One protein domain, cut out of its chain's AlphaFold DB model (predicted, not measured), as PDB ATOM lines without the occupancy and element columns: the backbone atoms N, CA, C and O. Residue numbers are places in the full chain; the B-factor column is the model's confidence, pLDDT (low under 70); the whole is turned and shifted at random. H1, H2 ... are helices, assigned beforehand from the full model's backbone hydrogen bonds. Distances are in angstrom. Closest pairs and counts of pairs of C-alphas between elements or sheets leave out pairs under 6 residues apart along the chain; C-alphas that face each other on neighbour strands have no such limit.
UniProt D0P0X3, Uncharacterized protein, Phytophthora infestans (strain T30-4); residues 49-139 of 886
ATOM      1  N   ALA A  49     -26.683  36.257 -33.765       87.12
ATOM      2  CA  ALA A  49     -27.516  35.744 -34.848       87.12
ATOM      3  C   ALA A  49     -28.496  34.662 -34.363       87.12
ATOM      4  O   ALA A  49     -29.607  34.572 -34.877       87.12
ATOM      5  N   TYR A  50     -28.098  33.857 -33.372       87.12
ATOM      6  CA  TYR A  50     -28.923  32.786 -32.810       87.12
ATOM      7  C   TYR A  50     -29.912  33.274 -31.733       87.12
ATOM      8  O   TYR A  50     -31.073  32.874 -31.745       87.12
ATOM      9  N   ALA A  51     -29.463  34.137 -30.817       90.19
ATOM     10  CA  ALA A  51     -30.220  34.612 -29.654       90.19
ATOM     11  C   ALA A  51     -30.016  36.127 -29.402       90.19
ATOM     12  O   ALA A  51     -29.352  36.518 -28.430       90.19
ATOM     13  N   PRO A  52     -30.532  37.007 -30.283       90.25
ATOM     14  CA  PRO A  52     -30.287  38.451 -30.228       90.25
ATOM     15  C   PRO A  52     -30.777  39.135 -28.942       90.25
ATOM     16  O   PRO A  52     -30.090  40.018 -28.422       90.25
ATOM     17  N   LEU A  53     -31.936  38.750 -28.402       90.62
ATOM     18  CA  LEU A  53     -32.532  39.359 -27.207       90.62
ATOM     19  C   LEU A  53     -31.768  38.969 -25.940       90.62
ATOM     20  O   LEU A  53     -31.507  39.827 -25.087       90.62
ATOM     21  N   LEU A  54     -31.371  37.698 -25.823       90.44
ATOM     22  CA  LEU A  54     -30.523  37.236 -24.726       90.44
ATOM     23  C   LEU A  54     -29.168  37.951 -24.751       90.44
ATOM     24  O   LEU A  54     -28.715  38.454 -23.721       90.44
ATOM     25  N   CYS A  55     -28.547  38.055 -25.929       89.06
ATOM     26  CA  CYS A  55     -27.257  38.720 -26.078       89.06
ATOM     27  C   CYS A  55     -27.337  40.224 -25.763       89.06
ATOM     28  O   CYS A  55     -26.473  40.744 -25.056       89.06
ATOM     29  N   ALA A  56     -28.389  40.921 -26.204       89.81
ATOM     30  CA  ALA A  56     -28.616  42.327 -25.860       89.81
ATOM     31  C   ALA A  56     -28.815  42.528 -24.345       89.81
ATOM     32  O   ALA A  56     -28.228  43.436 -23.752       89.81
ATOM     33  N   SER A  57     -29.583  41.644 -23.701       90.06
ATOM     34  CA  SER A  57     -29.795  41.668 -22.247       90.06
ATOM     35  C   SER A  57     -28.492  41.424 -21.485       90.06
ATOM     36  O   SER A  57     -28.200  42.118 -20.509       90.06
ATOM     37  N   TRP A  58     -27.664  40.492 -21.961       89.25
ATOM     38  CA  TRP A  58     -26.347  40.220 -21.392       89.25
ATOM     39  C   TRP A  58     -25.392  41.406 -21.538       89.25
ATOM     40  O   TRP A  58     -24.733  41.766 -20.565       89.25
ATOM     41  N   LEU A  59     -25.360  42.077 -22.696       88.56
ATOM     42  CA  LEU A  59     -24.593  43.318 -22.859       88.56
ATOM     43  C   LEU A  59     -25.056  44.408 -21.887       88.56
ATOM     44  O   LEU A  59     -24.215  45.084 -21.299       88.56
ATOM     45  N   GLY A  60     -26.367  44.550 -21.670       90.62
ATOM     46  CA  GLY A  60     -26.917  45.472 -20.674       90.62
ATOM     47  C   GLY A  60     -26.459  45.143 -19.248       90.62
ATOM     48  O   GLY A  60     -25.992  46.025 -18.528       90.62
ATOM     49  N   ILE A  61     -26.515  43.866 -18.855       91.62
ATOM     50  CA  ILE A  61     -26.016  43.396 -17.552       91.62
ATOM     51  C   ILE A  61     -24.511  43.669 -17.420       91.62
ATOM     52  O   ILE A  61     -24.075  44.230 -16.417       91.62
ATOM     53  N   MET A  62     -23.718  43.339 -18.442       88.19
ATOM     54  CA  MET A  62     -22.273  43.581 -18.464       88.19
ATOM     55  C   MET A  62     -21.930  45.073 -18.425       88.19
ATOM     56  O   MET A  62     -20.948  45.448 -17.790       88.19
ATOM     57  N   TYR A  63     -22.742  45.933 -19.041       89.44
ATOM     58  CA  TYR A  63     -22.598  47.385 -18.951       89.44
ATOM     59  C   TYR A  63     -22.852  47.892 -17.527       89.44
ATOM     60  O   TYR A  63     -22.050  48.660 -17.001       89.44
ATOM     61  N   VAL A  64     -23.911  47.413 -16.861       89.00
ATOM     62  CA  VAL A  64     -24.193  47.752 -15.456       89.00
ATOM     63  C   VAL A  64     -23.081  47.251 -14.530       89.00
ATOM     64  O   VAL A  64     -22.642  47.999 -13.657       89.00
ATOM     65  N   ILE A  65     -22.572  46.033 -14.742       88.56
ATOM     66  CA  ILE A  65     -21.397  45.514 -14.025       88.56
ATOM     67  C   ILE A  65     -20.182  46.409 -14.295       88.56
ATOM     68  O   ILE A  65     -19.500  46.806 -13.358       88.56
ATOM     69  N   GLY A  66     -19.927  46.780 -15.549       84.00
ATOM     70  CA  GLY A  66     -18.835  47.674 -15.927       84.00
ATOM     71  C   GLY A  66     -18.914  49.034 -15.230       84.00
ATOM     72  O   GLY A  66     -17.915  49.495 -14.681       84.00
ATOM     73  N   LEU A  67     -20.101  49.646 -15.174       83.88
ATOM     74  CA  LEU A  67     -20.343  50.881 -14.424       83.88
ATOM     75  C   LEU A  67     -20.101  50.690 -12.923       83.88
ATOM     76  O   LEU A  67     -19.387  51.485 -12.308       83.88
ATOM     77  N   TYR A  68     -20.632  49.620 -12.338       85.00
ATOM     78  CA  TYR A  68     -20.422  49.287 -10.932       85.00
ATOM     79  C   TYR A  68     -18.931  49.120 -10.593       85.00
ATOM     80  O   TYR A  68     -18.444  49.721  -9.639       85.00
ATOM     81  N   LEU A  69     -18.174  48.394 -11.419       81.56
ATOM     82  CA  LEU A  69     -16.727  48.216 -11.258       81.56
ATOM     83  C   LEU A  69     -15.959  49.527 -11.477       81.56
ATOM     84  O   LEU A  69     -15.056  49.860 -10.716       81.56
ATOM     85  N   SER A  70     -16.339  50.324 -12.481       75.19
ATOM     86  CA  SER A  70     -15.703  51.623 -12.751       75.19
ATOM     87  C   SER A  70     -15.860  52.614 -11.592       75.19
ATOM     88  O   SER A  70     -15.010  53.487 -11.394       75.19
ATOM     89  N   THR A  71     -16.925  52.449 -10.803       76.44
ATOM     90  CA  THR A  71     -17.243  53.296  -9.655       76.44
ATOM     91  C   THR A  71     -16.649  52.801  -8.340       76.44
ATOM     92  O   THR A  71     -16.913  53.405  -7.313       76.44
ATOM     93  N   GLU A  72     -15.817  51.754  -8.340       68.12
ATOM     94  CA  GLU A  72     -15.068  51.324  -7.145       68.12
ATOM     95  C   GLU A  72     -14.044  52.385  -6.714       68.12
ATOM     96  O   GLU A  72     -13.894  52.698  -5.536       68.12
ATOM     97  N   SER A  73     -13.357  52.982  -7.695       57.97
ATOM     98  CA  SER A  73     -12.358  54.032  -7.456       57.97
ATOM     99  C   SER A  73     -12.971  55.415  -7.209       57.97
ATOM    100  O   SER A  73     -12.347  56.278  -6.587       57.97
ATOM    101  N   SER A  74     -14.193  55.647  -7.698       55.34
ATOM    102  CA  SER A  74     -14.948  56.853  -7.383       55.34
ATOM    103  C   SER A  74     -15.682  56.624  -6.063       55.34
ATOM    104  O   SER A  74     -16.148  55.533  -5.777       55.34
ATOM    105  N   LYS A  75     -15.744  57.626  -5.186       58.88
ATOM    106  CA  LYS A  75     -16.289  57.503  -3.818       58.88
ATOM    107  C   LYS A  75     -17.826  57.362  -3.802       58.88
ATOM    108  O   LYS A  75     -18.516  58.141  -3.148       58.88
ATOM    109  N   TRP A  76     -18.374  56.449  -4.594       61.94
ATOM    110  CA  TRP A  76     -19.799  56.226  -4.786       61.94
ATOM    111  C   TRP A  76     -20.357  55.279  -3.721       61.94
ATOM    112  O   TRP A  76     -19.714  54.313  -3.318       61.94
ATOM    113  N   ARG A  77     -21.597  55.547  -3.293       64.31
ATOM    114  CA  ARG A  77     -22.231  54.919  -2.119       64.31
ATOM    115  C   ARG A  77     -22.382  53.395  -2.190       64.31
ATOM    116  O   ARG A  77     -22.544  52.747  -1.161       64.31
ATOM    117  N   TRP A  78     -22.344  52.817  -3.387       68.50
ATOM    118  CA  TRP A  78     -22.579  51.388  -3.609       68.50
ATOM    119  C   TRP A  78     -21.487  50.485  -3.021       68.50
ATOM    120  O   TRP A  78     -21.774  49.338  -2.695       68.50
ATOM    121  N   HIS A  79     -20.278  51.020  -2.817       76.69
ATOM    122  CA  HIS A  79     -19.132  50.293  -2.252       76.69
ATOM    123  C   HIS A  79     -18.870  50.638  -0.773       76.69
ATOM    124  O   HIS A  79     -17.872  50.209  -0.199       76.69
ATOM    125  N   ASP A  80     -19.752  51.418  -0.127       74.19
ATOM    126  CA  ASP A  80     -19.539  51.917   1.244       74.19
ATOM    127  C   ASP A  80     -19.563  50.810   2.302       74.19
ATOM    128  O   ASP A  80     -18.870  50.904   3.317       74.19
ATOM    129  N   ALA A  81     -20.345  49.760   2.072       77.94
ATOM    130  CA  ALA A  81     -20.490  48.640   2.986       77.94
ATOM    131  C   ALA A  81     -20.727  47.352   2.203       77.94
ATOM    132  O   ALA A  81     -21.362  47.364   1.147       77.94
ATOM    133  N   GLN A  82     -20.300  46.219   2.764       79.75
ATOM    134  CA  GLN A  82     -20.479  44.928   2.098       79.75
ATOM    135  C   GLN A  82     -21.953  44.604   1.808       79.75
ATOM    136  O   GLN A  82     -22.279  43.972   0.809       79.75
ATOM    137  N   GLU A  83     -22.868  45.049   2.667       77.25
ATOM    138  CA  GLU A  83     -24.294  44.774   2.503       77.25
ATOM    139  C   GLU A  83     -24.856  45.332   1.185       77.25
ATOM    140  O   GLU A  83     -25.751  44.717   0.604       77.25
ATOM    141  N   PHE A  84     -24.317  46.450   0.684       81.69
ATOM    142  CA  PHE A  84     -24.713  47.016  -0.605       81.69
ATOM    143  C   PHE A  84     -24.194  46.186  -1.778       81.69
ATOM    144  O   PHE A  84     -24.959  45.904  -2.700       81.69
ATOM    145  N   GLU A  85     -22.951  45.709  -1.706       82.75
ATOM    146  CA  GLU A  85     -22.381  44.842  -2.741       82.75
ATOM    147  C   GLU A  85     -23.138  43.520  -2.844       82.75
ATOM    148  O   GLU A  85     -23.476  43.072  -3.937       82.75
ATOM    149  N   ASN A  86     -23.473  42.914  -1.701       83.44
ATOM    150  CA  ASN A  86     -24.218  41.658  -1.674       83.44
ATOM    151  C   ASN A  86     -25.599  41.833  -2.324       83.44
ATOM    152  O   ASN A  86     -26.053  40.961  -3.066       83.44
ATOM    153  N   ARG A  87     -26.272  42.971  -2.083       85.69
ATOM    154  CA  ARG A  87     -27.553  43.305  -2.732       85.69
ATOM    155  C   ARG A  87     -27.387  43.491  -4.237       85.69
ATOM    156  O   ARG A  87     -28.211  42.971  -4.984       85.69
ATOM    157  N   PHE A  88     -26.327  44.178  -4.667       88.38
ATOM    158  CA  PHE A  88     -26.010  44.354  -6.082       88.38
ATOM    159  C   PHE A  88     -25.831  43.000  -6.778       88.38
ATOM    160  O   PHE A  88     -26.589  42.692  -7.692       88.38
ATOM    161  N   TRP A  89     -24.930  42.144  -6.284       87.62
ATOM    162  CA  TRP A  89     -24.655  40.837  -6.892       87.62
ATOM    163  C   TRP A  89     -25.861  39.892  -6.868       87.62
ATOM    164  O   TRP A  89     -26.077  39.152  -7.826       87.62
ATOM    165  N   THR A  90     -26.692  39.958  -5.823       89.56
ATOM    166  CA  THR A  90     -27.958  39.204  -5.769       89.56
ATOM    167  C   THR A  90     -28.932  39.687  -6.847       89.56
ATOM    168  O   THR A  90     -29.517  38.874  -7.557       89.56
ATOM    169  N   GLY A  91     -29.071  41.007  -7.020       90.50
ATOM    170  CA  GLY A  91     -29.892  41.594  -8.080       90.50
ATOM    171  C   GLY A  91     -29.375  41.249  -9.478       90.50
ATOM    172  O   GLY A  91     -30.155  40.877 -10.350       90.50
ATOM    173  N   THR A  92     -28.060  41.284  -9.690       91.88
ATOM    174  CA  THR A  92     -27.432  40.878 -10.954       91.88
ATOM    175  C   THR A  92     -27.669  39.397 -11.257       91.88
ATOM    176  O   THR A  92     -28.011  39.061 -12.389       91.88
ATOM    177  N   ALA A  93     -27.548  38.513 -10.262       92.69
ATOM    178  CA  ALA A  93     -27.826  37.084 -10.416       92.69
ATOM    179  C   ALA A  93     -29.300  36.811 -10.754       92.69
ATOM    180  O   ALA A  93     -29.591  35.959 -11.599       92.69
ATOM    181  N   PHE A  94     -30.220  37.570 -10.151       94.69
ATOM    182  CA  PHE A  94     -31.640  37.527 -10.490       94.69
ATOM    183  C   PHE A  94     -31.882  37.949 -11.942       94.69
ATOM    184  O   PHE A  94     -32.490  37.201 -12.701       94.69
ATOM    185  N   MET A  95     -31.342  39.098 -12.365       93.75
ATOM    186  CA  MET A  95     -31.486  39.581 -13.745       93.75
ATOM    187  C   MET A  95     -30.894  38.600 -14.762       93.75
ATOM    188  O   MET A  95     -31.507  38.340 -15.794       93.75
ATOM    189  N   PHE A  96     -29.728  38.022 -14.462       93.19
ATOM    190  CA  PHE A  96     -29.083  37.029 -15.316       93.19
ATOM    191  C   PHE A  96     -29.910  35.747 -15.450       93.19
ATOM    192  O   PHE A  96     -30.167  35.296 -16.564       93.19
ATOM    193  N   SER A  97     -30.353  35.166 -14.333       93.62
ATOM    194  CA  SER A  97     -31.149  33.933 -14.359       93.62
ATOM    195  C   SER A  97     -32.534  34.143 -14.971       93.62
ATOM    196  O   SER A  97     -32.994  33.288 -15.725       93.62
ATOM    197  N   ALA A  98     -33.169  35.294 -14.734       93.00
ATOM    198  CA  ALA A  98     -34.418  35.661 -15.392       93.00
ATOM    199  C   ALA A  98     -34.236  35.797 -16.912       93.00
ATOM    200  O   ALA A  98     -35.028  35.239 -17.671       93.00
ATOM    201  N   ALA A  99     -33.164  36.460 -17.363       92.12
ATOM    202  CA  ALA A  99     -32.834  36.565 -18.781       92.12
ATOM    203  C   ALA A  99     -32.625  35.178 -19.417       92.12
ATOM    204  O   ALA A  99     -33.188  34.878 -20.467       92.12
ATOM    205  N   LEU A 100     -31.882  34.301 -18.740       92.00
ATOM    206  CA  LEU A 100     -31.594  32.948 -19.207       92.00
ATOM    207  C   LEU A 100     -32.852  32.063 -19.301       92.00
ATOM    208  O   LEU A 100     -32.953  31.249 -20.213       92.00
ATOM    209  N   LEU A 101     -33.803  32.194 -18.372       93.38
ATOM    210  CA  LEU A 101     -34.936  31.266 -18.247       93.38
ATOM    211  C   LEU A 101     -36.235  31.759 -18.899       93.38
ATOM    212  O   LEU A 101     -37.113  30.937 -19.165       93.38
ATOM    213  N   TYR A 102     -36.373  33.063 -19.164       92.25
ATOM    214  CA  TYR A 102     -37.605  33.655 -19.705       92.25
ATOM    215  C   TYR A 102     -37.454  34.341 -21.062       92.25
ATOM    216  O   TYR A 102     -38.474  34.584 -21.705       92.25
ATOM    217  N   ILE A 103     -36.249  34.665 -21.538       93.06
ATOM    218  CA  ILE A 103     -36.121  35.266 -22.872       93.06
ATOM    219  C   ILE A 103     -36.398  34.203 -23.941       93.06
ATOM    220  O   ILE A 103     -35.863  33.100 -23.890       93.06
ATOM    221  N   LYS A 104     -37.238  34.555 -24.922       87.44
ATOM    222  CA  LYS A 104     -37.777  33.641 -25.940       87.44
ATOM    223  C   LYS A 104     -36.709  32.913 -26.762       87.44
ATOM    224  O   LYS A 104     -36.919  31.765 -27.128       87.44
ATOM    225  N   ASP A 105     -35.609  33.586 -27.076       91.31
ATOM    226  CA  ASP A 105     -34.513  33.041 -27.882       91.31
ATOM    227  C   ASP A 105     -33.397  32.406 -27.037       91.31
ATOM    228  O   ASP A 105     -32.374  31.984 -27.572       91.31
ATOM    229  N   SER A 106     -33.591  32.295 -25.719       89.38
ATOM    230  CA  SER A 106     -32.656  31.581 -24.859       89.38
ATOM    231  C   SER A 106     -32.751  30.068 -25.083       89.38
ATOM    232  O   SER A 106     -33.853  29.510 -25.057       89.38
ATOM    233  N   PRO A 107     -31.615  29.352 -25.178       83.94
ATOM    234  CA  PRO A 107     -31.606  27.890 -25.273       83.94
ATOM    235  C   PRO A 107     -32.156  27.198 -24.013       83.94
ATOM    236  O   PRO A 107     -32.419  26.000 -24.031       83.94
ATOM    237  N   LEU A 108     -32.320  27.940 -22.912       86.75
ATOM    238  CA  LEU A 108     -32.773  27.448 -21.610       86.75
ATOM    239  C   LEU A 108     -34.103  28.084 -21.179       86.75
ATOM    240  O   LEU A 108     -34.381  28.140 -19.984       86.75
ATOM    241  N   ALA A 109     -34.931  28.555 -22.120       88.25
ATOM    242  CA  ALA A 109     -36.192  29.276 -21.880       88.25
ATOM    243  C   ALA A 109     -37.331  28.439 -21.237       88.25
ATOM    244  O   ALA A 109     -38.505  28.569 -21.587       88.25
ATOM    245  N   VAL A 110     -37.015  27.572 -20.274       89.75
ATOM    246  CA  VAL A 110     -37.939  26.671 -19.568       89.75
ATOM    247  C   VAL A 110     -39.071  27.440 -18.870       89.75
ATOM    248  O   VAL A 110     -40.184  26.927 -18.757       89.75
ATOM    249  N   GLY A 111     -38.830  28.687 -18.450       86.81
ATOM    250  CA  GLY A 111     -39.832  29.546 -17.814       86.81
ATOM    251  C   GLY A 111     -40.979  29.973 -18.735       86.81
ATOM    252  O   GLY A 111     -42.053  30.321 -18.241       86.81
ATOM    253  N   GLN A 112     -40.790  29.898 -20.059       86.19
ATOM    254  CA  GLN A 112     -41.857  30.109 -21.045       86.19
ATOM    255  C   GLN A 112     -42.803  28.907 -21.133       86.19
ATOM    256  O   GLN A 112     -43.995  29.075 -21.367       86.19
ATOM    257  N   TRP A 113     -42.285  27.692 -20.939       85.00
ATOM    258  CA  TRP A 113     -43.083  26.464 -21.008       85.00
ATOM    259  C   TRP A 113     -43.757  26.147 -19.675       85.00
ATOM    260  O   TRP A 113     -44.878  25.650 -19.645       85.00
ATOM    261  N   ASN A 114     -43.084  26.452 -18.564       91.31
ATOM    262  CA  ASN A 114     -43.633  26.320 -17.225       91.31
ATOM    263  C   ASN A 114     -43.150  27.478 -16.348       91.31
ATOM    264  O   ASN A 114     -42.028  27.475 -15.832       91.31
ATOM    265  N   SER A 115     -44.024  28.465 -16.153       90.88
ATOM    266  CA  SER A 115     -43.696  29.674 -15.397       90.88
ATOM    267  C   SER A 115     -43.365  29.390 -13.934       90.88
ATOM    268  O   SER A 115     -42.499  30.060 -13.378       90.88
ATOM    269  N   THR A 116     -43.982  28.383 -13.315       91.56
ATOM    270  CA  THR A 116     -43.691  28.005 -11.925       91.56
ATOM    271  C   THR A 116     -42.306  27.377 -11.806       91.56
ATOM    272  O   THR A 116     -41.531  27.759 -10.932       91.56
ATOM    273  N   LEU A 117     -41.960  26.462 -12.716       91.38
ATOM    274  CA  LEU A 117     -40.631  25.851 -12.756       91.38
ATOM    275  C   LEU A 117     -39.545  26.899 -13.041       91.38
ATOM    276  O   LEU A 117     -38.515  26.906 -12.371       91.38
ATOM    277  N   GLY A 118     -39.799  27.822 -13.975       90.88
ATOM    278  CA  GLY A 118     -38.911  28.953 -14.252       90.88
ATOM    279  C   GLY A 118     -38.652  29.815 -13.015       90.88
ATOM    280  O   GLY A 118     -37.496  30.095 -12.704       90.88
ATOM    281  N   LEU A 119     -39.698  30.166 -12.256       93.12
ATOM    282  CA  LEU A 119     -39.564  30.959 -11.032       93.12
ATOM    283  C   LEU A 119     -38.737  30.215  -9.981       93.12
ATOM    284  O   LEU A 119     -37.824  30.798  -9.400       93.12
ATOM    285  N   VAL A 120     -39.013  28.925  -9.765       93.88
ATOM    286  CA  VAL A 120     -38.253  28.092  -8.819       93.88
ATOM    287  C   VAL A 120     -36.771  28.047  -9.194       93.88
ATOM    288  O   VAL A 120     -35.921  28.190  -8.317       93.88
ATOM    289  N   LEU A 121     -36.443  27.913 -10.481       93.31
ATOM    290  CA  LEU A 121     -35.059  27.901 -10.957       93.31
ATOM    291  C   LEU A 121     -34.374  29.271 -10.818       93.31
ATOM    292  O   LEU A 121     -33.230  29.323 -10.368       93.31
ATOM    293  N   VAL A 122     -35.067  30.375 -11.127       94.38
ATOM    294  CA  VAL A 122     -34.553  31.745 -10.922       94.38
ATOM    295  C   VAL A 122     -34.236  31.985  -9.447       94.38
ATOM    296  O   VAL A 122     -33.121  32.396  -9.109       94.38
ATOM    297  N   PHE A 123     -35.184  31.702  -8.549       93.56
ATOM    298  CA  PHE A 123     -34.975  31.873  -7.112       93.56
ATOM    299  C   PHE A 123     -33.916  30.910  -6.576       93.56
ATOM    300  O   PHE A 123     -33.068  31.328  -5.790       93.56
ATOM    301  N   GLY A 124     -33.902  29.656  -7.032       92.62
ATOM    302  CA  GLY A 124     -32.895  28.663  -6.662       92.62
ATOM    303  C   GLY A 124     -31.479  29.102  -7.037       92.62
ATOM    304  O   GLY A 124     -30.587  29.087  -6.187       92.62
ATOM    305  N   PHE A 125     -31.272  29.569  -8.272       92.81
ATOM    306  CA  PHE A 125     -29.984  30.100  -8.726       92.81
ATOM    307  C   PHE A 125     -29.590  31.363  -7.953       92.81
ATOM    308  O   PHE A 125     -28.485  31.446  -7.419       92.81
ATOM    309  N   THR A 126     -30.509  32.325  -7.835       93.19
ATOM    310  CA  THR A 126     -30.266  33.595  -7.136       93.19
ATOM    311  C   THR A 126     -29.889  33.362  -5.672       93.19
ATOM    312  O   THR A 126     -28.908  33.928  -5.191       93.19
ATOM    313  N   MET A 127     -30.613  32.484  -4.971       89.12
ATOM    314  CA  MET A 127     -30.305  32.120  -3.586       89.12
ATOM    315  C   MET A 127     -28.977  31.374  -3.481       89.12
ATOM    316  O   MET A 127     -28.207  31.652  -2.566       89.12
ATOM    317  N   SER A 128     -28.661  30.486  -4.429       88.44
ATOM    318  CA  SER A 128     -27.369  29.788  -4.459       88.44
ATOM    319  C   SER A 128     -26.202  30.771  -4.581       88.44
ATOM    320  O   SER A 128     -25.258  30.696  -3.795       88.44
ATOM    321  N   VAL A 129     -26.290  31.744  -5.498       88.56
ATOM    322  CA  VAL A 129     -25.280  32.807  -5.646       88.56
ATOM    323  C   VAL A 129     -25.200  33.670  -4.385       88.56
ATOM    324  O   VAL A 129     -24.102  33.938  -3.901       88.56
ATOM    325  N   HIS A 130     -26.343  34.052  -3.805       86.81
ATOM    326  CA  HIS A 130     -26.394  34.839  -2.571       86.81
ATOM    327  C   HIS A 130     -25.713  34.127  -1.391       86.81
ATOM    328  O   HIS A 130     -24.906  34.724  -0.675       86.81
ATOM    329  N   PHE A 131     -26.016  32.842  -1.180       85.31
ATOM    330  CA  PHE A 131     -25.396  32.047  -0.123       85.31
ATOM    331  C   PHE A 131     -23.908  31.822  -0.376       85.31
ATOM    332  O   PHE A 131     -23.125  31.893   0.572       85.31
ATOM    333  N   PHE A 132     -23.509  31.598  -1.629       84.44
ATOM    334  CA  PHE A 132     -22.109  31.414  -1.992       84.44
ATOM    335  C   PHE A 132     -21.276  32.681  -1.748       84.44
ATOM    336  O   PHE A 132     -20.247  32.609  -1.077       84.44
ATOM    337  N   ASP A 133     -21.742  33.855  -2.187       83.06
ATOM    338  CA  ASP A 133     -21.066  35.137  -1.928       83.06
ATOM    339  C   ASP A 133     -20.993  35.439  -0.418       83.06
ATOM    340  O   ASP A 133     -19.930  35.777   0.109       83.06
ATOM    341  N   ARG A 134     -22.081  35.192   0.327       82.19
ATOM    342  CA  ARG A 134     -22.099  35.324   1.795       82.19
ATOM    343  C   ARG A 134     -21.123  34.367   2.482       82.19
ATOM    344  O   ARG A 134     -20.500  34.751   3.473       82.19
ATOM    345  N   PHE A 135     -21.001  33.135   1.996       83.50
ATOM    346  CA  PHE A 135     -20.068  32.143   2.525       83.50
ATOM    347  C   PHE A 135     -18.612  32.570   2.305       83.50
ATOM    348  O   PHE A 135     -17.842  32.586   3.266       83.50
ATOM    349  N   LEU A 136     -18.262  32.988   1.084       81.62
ATOM    350  CA  LEU A 136     -16.928  33.503   0.758       81.62
ATOM    351  C   LEU A 136     -16.571  34.717   1.621       81.62
ATOM    352  O   LEU A 136     -15.502  34.760   2.229       81.62
ATOM    353  N   HIS A 137     -17.495  35.670   1.751       82.19
ATOM    354  CA  HIS A 137     -17.278  36.846   2.588       82.19
ATOM    355  C   HIS A 137     -17.133  36.485   4.074       82.19
ATOM    356  O   HIS A 137     -16.293  37.042   4.777       82.19
ATOM    357  N   ARG A 138     -17.907  35.512   4.573       83.62
ATOM    358  CA  ARG A 138     -17.768  35.030   5.954       83.62
ATOM    359  C   ARG A 138     -16.392  34.420   6.198       83.62
ATOM    360  O   ARG A 138     -15.815  34.696   7.247       83.62
ATOM    361  N   GLN A 139     -15.872  33.617   5.266       83.06
ATOM    362  CA  GLN A 139     -14.512  33.085   5.378       83.06
ATOM    363  C   GLN A 139     -13.494  34.222   5.495       83.06
ATOM    364  O   GLN A 139     -12.659  34.196   6.398       83.06
TER     365      GLN A 139
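AT A GLANCE: This is residues 49 to 139 of the 886 residues of an uncharacterized protein of Phytophthora infestans (strain T30-4) (UniProt D0P0X3). Three long helices, H1, H2 and H4, stand side by side in a row with H2 in the middle, neighbours running opposite ways; short H3 packs on one end of H2. The 91 printed residues hold four named helices, H1 to H4 in order, and no named strand: all helix. The whole is only just loose, close to compact, with radius of gyration 14.9 A and spans of 43 by 29 by 17 A.

HOW THE PARTS SIT: H1, residues 52 to 70, touches H2, residues 82 to 102, as a hairpin at a shallow tilt of 9 degrees; the closest C-alphas, Leu 54 and Ala 99, are 6.4 A apart. H4, residues 115 to 139, touches H2, opposite ways at a shallow 28 degrees; the closest C-alphas are Ser 97 and Val 122, 5.3 A. H3, residues 110 to 113, touches H4 only at the corner. Every O i to N i+4 pair is within hydrogen-bond range in H1, H2 and H4.

IN THESE COORDINATES: H1 begins at C-alpha 52 (-30.287, 38.451, -30.228); H4, 36.0 A long, ends at C-alpha 139 (-14.512, 33.085, 5.378).

THE WHOLE: The printed part has no cut. The H1 to H2 link is long; residues 72 to 78 have pLDDT under 70.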